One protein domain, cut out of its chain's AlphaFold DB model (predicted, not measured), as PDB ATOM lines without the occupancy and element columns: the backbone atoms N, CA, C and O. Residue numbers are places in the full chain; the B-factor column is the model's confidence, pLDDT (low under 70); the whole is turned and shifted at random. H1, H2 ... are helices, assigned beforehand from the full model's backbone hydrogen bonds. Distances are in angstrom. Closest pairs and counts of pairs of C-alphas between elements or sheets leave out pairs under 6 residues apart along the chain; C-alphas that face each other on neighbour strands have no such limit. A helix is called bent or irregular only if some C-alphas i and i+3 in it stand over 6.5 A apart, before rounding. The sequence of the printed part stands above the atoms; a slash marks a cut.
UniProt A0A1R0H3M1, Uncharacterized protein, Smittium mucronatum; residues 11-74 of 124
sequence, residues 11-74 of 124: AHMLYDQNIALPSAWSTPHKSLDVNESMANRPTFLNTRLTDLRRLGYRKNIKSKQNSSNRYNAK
ATOM      1  N   ALA A  11     183.037 129.013 152.335       90.25
ATOM      2  CA  ALA A  11     182.183 129.929 151.584       90.25
ATOM      3  C   ALA A  11     181.537 130.992 152.475       90.25
ATOM      4  O   ALA A  11     181.557 132.174 152.150       90.25
ATOM      5  N   HIS A  12     181.030 130.584 153.634       89.69
ATOM      6  CA  HIS A  12     180.412 131.502 154.574       89.69
ATOM      7  C   HIS A  12     181.452 132.438 155.218       89.69
ATOM      8  O   HIS A  12     181.171 133.604 155.446       89.69
ATOM      9  N   MET A  13     182.697 131.993 155.417       90.00
ATOM     10  CA  MET A  13     183.784 132.875 155.876       90.00
ATOM     11  C   MET A  13     184.264 133.895 154.834       90.00
ATOM     12  O   MET A  13     184.861 134.916 155.193       90.00
ATOM     13  N   LEU A  14     184.029 133.620 153.551       88.62
ATOM     14  CA  LEU A  14     184.486 134.462 152.450       88.62
ATOM     15  C   LEU A  14     183.391 135.400 151.936       88.62
ATOM     16  O   LEU A  14     183.638 136.591 151.756       88.62
ATOM     17  N   TYR A  15     182.192 134.861 151.737       87.00
ATOM     18  CA  TYR A  15     181.055 135.533 151.117       87.00
ATOM     19  C   TYR A  15     179.891 135.762 152.078       87.00
ATOM     20  O   TYR A  15     178.965 136.477 151.712       87.00
ATOM     21  N   ASP A  16     179.926 135.159 153.276       86.38
ATOM     22  CA  ASP A  16     178.798 135.137 154.220       86.38
ATOM     23  C   ASP A  16     177.515 134.559 153.587       86.38
ATOM     24  O   ASP A  16     176.381 134.821 153.966       86.38
ATOM     25  N   GLN A  17     177.725 133.652 152.632       84.56
ATOM     26  CA  GLN A  17     176.694 132.892 151.946       84.56
ATOM     27  C   GLN A  17     177.097 131.421 151.888       84.56
ATOM     28  O   GLN A  17     178.280 131.067 151.938       84.56
ATOM     29  N   ASN A  18     176.099 130.550 151.786       83.00
ATOM     30  CA  ASN A  18     176.340 129.158 151.444       83.00
ATOM     31  C   ASN A  18     176.376 129.037 149.921       83.00
ATOM     32  O   ASN A  18     175.525 129.601 149.240       83.00
ATOM     33  N   ILE A  19     177.354 128.300 149.394       83.38
ATOM     34  CA  ILE A  19     177.387 127.984 147.964       83.38
ATOM     35  C   ILE A  19     176.189 127.088 147.653       83.38
ATOM     36  O   ILE A  19     176.036 126.029 148.269       83.38
ATOM     37  N   ALA A  20     175.369 127.520 146.698       82.88
ATOM     38  CA  ALA A  20     174.361 126.687 146.065       82.88
ATOM     39  C   ALA A  20     175.002 125.934 144.893       82.88
ATOM     40  O   ALA A  20     175.776 126.506 144.125       82.88
ATOM     41  N   LEU A  21     174.702 124.643 144.774       85.88
ATOM     42  CA  LEU A  21     175.064 123.862 143.592       85.88
ATOM     43  C   LEU A  21     174.098 124.199 142.450       85.88
ATOM     44  O   LEU A  21     172.949 124.524 142.744       85.88
ATOM     45  N   PRO A  22     174.497 124.053 141.172       87.88
ATOM     46  CA  PRO A  22     173.589 124.278 140.045       87.88
ATOM     47  C   PRO A  22     172.282 123.478 140.150       87.88
ATOM     48  O   PRO A  22     171.218 123.993 139.838       87.88
ATOM     49  N   SER A  23     172.347 122.250 140.674       90.44
ATOM     50  CA  SER A  23     171.176 121.392 140.905       90.44
ATOM     51  C   SER A  23     170.259 121.856 142.043       90.44
ATOM     52  O   SER A  23     169.094 121.480 142.074       90.44
ATOM     53  N   ALA A  24     170.779 122.641 142.986       84.94
ATOM     54  CA  ALA A  24     170.051 123.178 144.135       84.94
ATOM     55  C   ALA A  24     169.794 124.689 143.997       84.94
ATOM     56  O   ALA A  24     169.420 125.345 144.970       84.94
ATOM     57  N   TRP A  25     170.055 125.255 142.817       86.19
ATOM     58  CA  TRP A  25     169.833 126.664 142.546       86.19
ATOM     59  C   TRP A  25     168.336 126.929 142.388       86.19
ATOM     60  O   TRP A  25     167.644 126.231 141.648       86.19
ATOM     61  N   SER A  26     167.840 127.947 143.084       83.00
ATOM     62  CA  SER A  26     166.465 128.420 142.974       83.00
ATOM     63  C   SER A  26     166.443 129.907 142.645       83.00
ATOM     64  O   SER A  26     167.358 130.658 142.998       83.00
ATOM     65  N   THR A  27     165.388 130.340 141.958       80.44
ATOM     66  CA  THR A  27     165.173 131.753 141.643       80.44
ATOM     67  C   THR A  27     165.049 132.563 142.938       80.44
ATOM     68  O   THR A  27     164.199 132.228 143.772       80.44
ATOM     69  N   PRO A  28     165.856 133.624 143.132       77.00
ATOM     70  CA  PRO A  28     165.759 134.471 144.315       77.00
ATOM     71  C   PRO A  28     164.357 135.078 144.456       77.00
ATOM     72  O   PRO A  28     163.798 135.579 143.487       77.00
ATOM     73  N   HIS A  29     163.808 135.094 145.674       69.50
ATOM     74  CA  HIS A  29     162.468 135.637 145.952       69.50
ATOM     75  C   HIS A  29     162.366 137.173 145.855       69.50
ATOM     76  O   HIS A  29     161.264 137.713 145.911       69.50
ATOM     77  N   LYS A  30     163.492 137.889 145.743       75.62
ATOM     78  CA  LYS A  30     163.551 139.357 145.712       75.62
ATOM     79  C   LYS A  30     164.350 139.818 144.495       75.62
ATOM     80  O   LYS A  30     165.423 139.271 144.238       75.62
ATOM     81  N   SER A  31     163.858 140.838 143.788       73.44
ATOM     82  CA  SER A  31     164.653 141.553 142.789       73.44
ATOM     83  C   SER A  31     165.859 142.191 143.483       73.44
ATOM     84  O   SER A  31     165.726 142.944 144.449       73.44
ATOM     85  N   LEU A  32     167.056 141.814 143.042       73.50
ATOM     86  CA  LEU A  32     168.302 142.372 143.555       73.50
ATOM     87  C   LEU A  32     168.568 143.687 142.819       73.50
ATOM     88  O   LEU A  32     168.797 143.665 141.611       73.50
ATOM     89  N   ASP A  33     168.552 144.812 143.534       86.19
ATOM     90  CA  ASP A  33     169.113 146.053 142.999       86.19
ATOM     91  C   ASP A  33     170.641 145.946 143.027       86.19
ATOM     92  O   ASP A  33     171.292 145.948 144.079       86.19
ATOM     93  N   VAL A  34     171.213 145.798 141.835       84.62
ATOM     94  CA  VAL A  34     172.650 145.632 141.636       84.62
ATOM     95  C   VAL A  34     173.404 146.864 142.142       84.62
ATOM     96  O   VAL A  34     174.424 146.705 142.814       84.62
ATOM     97  N   ASN A  35     172.885 148.072 141.909       87.75
ATOM     98  CA  ASN A  35     173.576 149.319 142.243       87.75
ATOM     99  C   ASN A  35     173.680 149.511 143.758       87.75
ATOM    100  O   ASN A  35     174.761 149.784 144.285       87.75
ATOM    101  N   GLU A  36     172.578 149.280 144.473       86.62
ATOM    102  CA  GLU A  36     172.554 149.316 145.936       86.62
ATOM    103  C   GLU A  36     173.482 148.242 146.531       86.62
ATOM    104  O   GLU A  36     174.258 148.507 147.456       86.62
ATOM    105  N   SER A  37     173.461 147.026 145.974       83.12
ATOM    106  CA  SER A  37     174.310 145.929 146.451       83.12
ATOM    107  C   SER A  37     175.806 146.225 146.290       83.12
ATOM    108  O   SER A  37     176.601 145.894 147.173       83.12
ATOM    109  N   MET A  38     176.190 146.892 145.196       84.44
ATOM    110  CA  MET A  38     177.568 147.304 144.940       84.44
ATOM    111  C   MET A  38     178.010 148.407 145.904       84.44
ATOM    112  O   MET A  38     179.100 148.311 146.467       84.44
ATOM    113  N   ALA A  39     177.152 149.400 146.153       90.00
ATOM    114  CA  ALA A  39     177.435 150.488 147.089       90.00
ATOM    115  C   ALA A  39     177.610 149.990 148.537       90.00
ATOM    116  O   ALA A  39     178.508 150.438 149.252       90.00
ATOM    117  N   ASN A  40     176.809 149.006 148.954       86.56
ATOM    118  CA  ASN A  40     176.846 148.426 150.301       86.56
ATOM    119  C   ASN A  40     177.908 147.325 150.482       86.56
ATOM    120  O   ASN A  40     178.176 146.870 151.598       86.56
ATOM    121  N   ARG A  41     178.544 146.867 149.400       85.19
ATOM    122  CA  ARG A  41     179.560 145.810 149.459       85.19
ATOM    123  C   ARG A  41     180.780 146.158 150.331       85.19
ATOM    124  O   ARG A  41     181.156 145.306 151.139       85.19
ATOM    125  N   PRO A  42     181.429 147.334 150.217       88.06
ATOM    126  CA  PRO A  42     182.626 147.640 151.006       88.06
ATOM    127  C   PRO A  42     182.354 147.719 152.514       88.06
ATOM    128  O   PRO A  42     183.138 147.192 153.304       88.06
ATOM    129  N   THR A  43     181.227 148.301 152.933       87.94
ATOM    130  CA  THR A  43     180.847 148.373 154.355       87.94
ATOM    131  C   THR A  43     180.628 146.975 154.935       87.94
ATOM    132  O   THR A  43     181.122 146.665 156.024       87.94
ATOM    133  N   PHE A  44     179.987 146.094 154.168       86.75
ATOM    134  CA  PHE A  44     179.798 144.688 154.513       86.75
ATOM    135  C   PHE A  44     181.117 143.906 154.634       86.75
ATOM    136  O   PHE A  44     181.293 143.125 155.575       86.75
ATOM    137  N   LEU A  45     182.053 144.109 153.696       84.50
ATOM    138  CA  LEU A  45     183.372 143.466 153.721       84.50
ATOM    139  C   LEU A  45     184.171 143.866 154.969       84.50
ATOM    140  O   LEU A  45     184.786 143.005 155.596       84.50
ATOM    141  N   ASN A  46     184.140 145.150 155.329       86.31
ATOM    142  CA  ASN A  46     184.956 145.693 156.414       86.31
ATOM    143  C   ASN A  46     184.423 145.340 157.807       86.31
ATOM    144  O   ASN A  46     185.215 145.145 158.728       86.31
ATOM    145  N   THR A  47     183.105 145.218 157.966       87.50
ATOM    146  CA  THR A  47     182.470 144.976 159.271       87.50
ATOM    147  C   THR A  47     182.144 143.495 159.464       87.50
ATOM    148  O   THR A  47     182.910 142.739 160.065       87.50
ATOM    149  N   ARG A  48     181.033 143.051 158.877       87.81
ATOM    150  CA  ARG A  48     180.416 141.748 159.115       87.81
ATOM    151  C   ARG A  48     181.332 140.576 158.773       87.81
ATOM    152  O   ARG A  48     181.447 139.636 159.558       87.81
ATOM    153  N   LEU A  49     182.012 140.627 157.629       90.12
ATOM    154  CA  LEU A  49     182.936 139.554 157.243       90.12
ATOM    155  C   LEU A  49     184.162 139.485 158.153       90.12
ATOM    156  O   LEU A  49     184.618 138.387 158.481       90.12
ATOM    157  N   THR A  50     184.683 140.628 158.592       91.38
ATOM    158  CA  THR A  50     185.801 140.687 159.540       91.38
ATOM    159  C   THR A  50     185.427 140.036 160.869       91.38
ATOM    160  O   THR A  50     186.183 139.204 161.379       91.38
ATOM    161  N   ASP A  51     184.238 140.331 161.393       92.25
ATOM    162  CA  ASP A  51     183.749 139.745 162.643       92.25
ATOM    163  C   ASP A  51     183.534 138.237 162.529       92.25
ATOM    164  O   ASP A  51     183.954 137.466 163.399       92.25
ATOM    165  N   LEU A  52     182.956 137.790 161.415       92.56
ATOM    166  CA  LEU A  52     182.728 136.376 161.153       92.56
ATOM    167  C   LEU A  52     184.050 135.600 161.031       92.56
ATOM    168  O   LEU A  52     184.197 134.506 161.591       92.56
ATOM    169  N   ARG A  53     185.060 136.190 160.383       92.88
ATOM    170  CA  ARG A  53     186.419 135.629 160.318       92.88
ATOM    171  C   ARG A  53     187.081 135.591 161.689       92.88
ATOM    172  O   ARG A  53     187.657 134.565 162.049       92.88
ATOM    173  N   ARG A  54     186.949 136.655 162.486       94.44
ATOM    174  CA  ARG A  54     187.469 136.721 163.859       94.44
ATOM    175  C   ARG A  54     186.831 135.651 164.747       94.44
ATOM    176  O   ARG A  54     187.535 134.986 165.508       94.44
ATOM    177  N   LEU A  55     185.525 135.425 164.619       94.19
ATOM    178  CA  LEU A  55     184.818 134.355 165.323       94.19
ATOM    179  C   LEU A  55     185.349 132.971 164.923       94.19
ATOM    180  O   LEU A  55     185.673 132.159 165.796       94.19
ATOM    181  N   GLY A  56     185.469 132.710 163.619       94.12
ATOM    182  CA  GLY A  56     186.027 131.459 163.101       94.12
ATOM    183  C   GLY A  56     187.456 131.215 163.590       94.12
ATOM    184  O   GLY A  56     187.777 130.115 164.040       94.12
ATOM    185  N   TYR A  57     188.287 132.258 163.592       95.25
ATOM    186  CA  TYR A  57     189.659 132.221 164.093       95.25
ATOM    187  C   TYR A  57     189.729 131.859 165.583       95.25
ATOM    188  O   TYR A  57     190.434 130.920 165.953       95.25
ATOM    189  N   ARG A  58     188.932 132.516 166.439       96.38
ATOM    190  CA  ARG A  58     188.875 132.213 167.883       96.38
ATOM    191  C   ARG A  58     188.486 130.759 168.152       96.38
ATOM    192  O   ARG A  58     189.103 130.095 168.987       96.38
ATOM    193  N   LYS A  59     187.485 130.243 167.430       95.88
ATOM    194  CA  LYS A  59     187.072 128.834 167.533       95.88
ATOM    195  C   LYS A  59     188.177 127.883 167.069       95.88
ATOM    196  O   LYS A  59     188.444 126.890 167.745       95.88
ATOM    197  N   ASN A  60     188.870 128.219 165.978       95.25
ATOM    198  CA  ASN A  60     189.993 127.431 165.473       95.25
ATOM    199  C   ASN A  60     191.136 127.335 166.492       95.25
ATOM    200  O   ASN A  60     191.618 126.232 166.739       95.25
ATOM    201  N   ILE A  61     191.521 128.453 167.120       97.12
ATOM    202  CA  ILE A  61     192.542 128.464 168.180       97.12
ATOM    203  C   ILE A  61     192.134 127.531 169.315       97.12
ATOM    204  O   ILE A  61     192.910 126.658 169.695       97.12
ATOM    205  N   LYS A  62     190.906 127.669 169.829       96.75
ATOM    206  CA  LYS A  62     190.417 126.825 170.927       96.75
ATOM    207  C   LYS A  62     190.447 125.340 170.551       96.75
ATOM    208  O   LYS A  62     190.878 124.511 171.346       96.75
ATOM    209  N   SER A  63     190.031 125.002 169.330       96.38
ATOM    210  CA  SER A  63     190.073 123.629 168.817       96.38
ATOM    211  C   SER A  63     191.507 123.089 168.733       96.38
ATOM    212  O   SER A  63     191.760 121.985 169.216       96.38
ATOM    213  N   LYS A  64     192.451 123.874 168.196       95.00
ATOM    214  CA  LYS A  64     193.874 123.509 168.128       95.00
ATOM    215  C   LYS A  64     194.481 123.320 169.513       95.00
ATOM    216  O   LYS A  64     195.154 122.319 169.729       95.00
ATOM    217  N   GLN A  65     194.185 124.215 170.455       96.75
ATOM    218  CA  GLN A  65     194.675 124.112 171.829       96.75
ATOM    219  C   GLN A  65     194.171 122.836 172.506       96.75
ATOM    220  O   GLN A  65     194.954 122.079 173.067       96.75
ATOM    221  N   ASN A  66     192.874 122.546 172.390       95.56
ATOM    222  CA  ASN A  66     192.290 121.329 172.954       95.56
ATOM    223  C   ASN A  66     192.906 120.059 172.350       95.56
ATOM    224  O   ASN A  66     193.193 119.105 173.075       95.56
ATOM    225  N   SER A  67     193.124 120.050 171.032       93.94
ATOM    226  CA  SER A  67     193.786 118.941 170.342       93.94
ATOM    227  C   SER A  67     195.234 118.774 170.808       93.94
ATOM    228  O   SER A  67     195.650 117.656 171.102       93.94
ATOM    229  N   SER A  68     195.978 119.878 170.928       94.31
ATOM    230  CA  SER A  68     197.359 119.872 171.414       94.31
ATOM    231  C   SER A  68     197.444 119.363 172.847       94.31
ATOM    232  O   SER A  68     198.264 118.500 173.124       94.31
ATOM    233  N   ASN A  69     196.576 119.830 173.748       95.56
ATOM    234  CA  ASN A  69     196.549 119.379 175.140       95.56
ATOM    235  C   ASN A  69     196.279 117.873 175.232       95.56
ATOM    236  O   ASN A  69     196.968 117.162 175.957       95.56
ATOM    237  N   ARG A  70     195.301 117.371 174.464       94.38
ATOM    238  CA  ARG A  70     194.965 115.941 174.438       94.38
ATOM    239  C   ARG A  70     196.121 115.088 173.916       94.38
ATOM    240  O   ARG A  70     196.370 114.024 174.470       94.38
ATOM    241  N   TYR A  71     196.774 115.531 172.844       91.25
ATOM    242  CA  TYR A  71     197.913 114.824 172.265       91.25
ATOM    243  C   TYR A  71     199.101 114.839 173.234       91.25
ATOM    244  O   TYR A  71     199.561 113.781 173.655       91.25
ATOM    245  N   ASN A  72     199.511 116.028 173.681       92.38
ATOM    246  CA  ASN A  72     200.673 116.226 174.548       92.38
ATOM    247  C   ASN A  72     200.542 115.511 175.900       92.38
ATOM    248  O   ASN A  72     201.552 115.087 176.444       92.38
ATOM    249  N   ALA A  73     199.324 115.311 176.419       93.62
ATOM    250  CA  ALA A  73     199.102 114.567 177.663       93.62
ATOM    251  C   ALA A  73     199.583 113.104 177.612       93.62
ATOM    252  O   ALA A  73     199.820 112.508 178.658       93.62
ATOM    253  N   LYS A  74     199.702 112.511 176.417       90.88
ATOM    254  CA  LYS A  74     200.145 111.118 176.230       90.88
ATOM    255  C   LYS A  74     201.550 110.996 175.643       90.88
ATOM    256  O   LYS A  74     202.060 109.887 175.531       90.88
TER     257      LYS A  74
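AT A GLANCE: This is residues 11 to 74 of the 124 residues of an uncharacterized protein of Smittium mucronatum (UniProt A0A1R0H3M1). What shape do these atoms make? From its first residue, the printed part starts with the very short helix H1, swings out in a wide, open loop, residues 16 to 33, and then returns along a long bowed line made of two helices end to end, H2 and then H3. H1 packs on the side of H3 with one short patch, and beyond that patch residues 57 to 74 stick out as a free arm. What is it made of, and how large is it? There are 64 residues printed, with three named helices in the order H1, H2, H3 and no named strand, and the class is all helix. The whole is extended, with a radius of gyration of the C-alphas of 18.1 A, and flat, with spans of 57 by 32 by 13 A.

HOW THE PARTS SIT: What does the first helix meet? H1, residues 11 to 15, touches H3, residues 48 to 72, which meets it with residues 49 to 56 alone. The closest C-alphas of the two are those of Met 13 and Arg 53, 5.9 A apart, and the centres are 16.5 A apart. How does H2 stand to the other two? H2, residues 34 to 46, is apart from H1. H2 and H3 meet only through their link, the tight one at Thr 47. What do the backbone N and O atoms show? In H1 and H3 every O i to N i+4 pair is within hydrogen-bond range. In H2 this holds for 7 of 9 pairs.

IN THESE COORDINATES: Where does the first helix lie? H1 runs from Ala 11, whose C-alpha is at (182.183, 129.929, 151.584), to Tyr 15, and its first and last C-alphas are 5.7 A apart. Where does the second begin and end? H2 begins at Val 34, with its C-alpha at (172.650, 145.632, 141.636), and ends at Asn 46, 19.2 A from first to last C-alpha. It is irregular: C-alphas 39 and 42 are 7.1 A apart. Where does the longest helix run? H3 goes from Arg 48 to Asn 72, whose C-alpha is at (200.673, 116.226, 174.548), and measures 36.1 A from first to last C-alpha.

THE WHOLE: How far does the printed part reach? The two C-alphas farthest apart are those of Asn 35 and Lys 74, at 57.6 A. Which stretches are long or stand free? The link from H1 to H2, residues 16 to 33, is long. Residues 20 to 43, of which 34 to 43 belong to H2, stand free, and so do residues 57 to 74, of which 57 to 72 belong to H3. Is anything missing or uncertain? The printed part has no cut. Its mean pLDDT is 88.5, and in this predicted model one printed residue, His 29, is under 70.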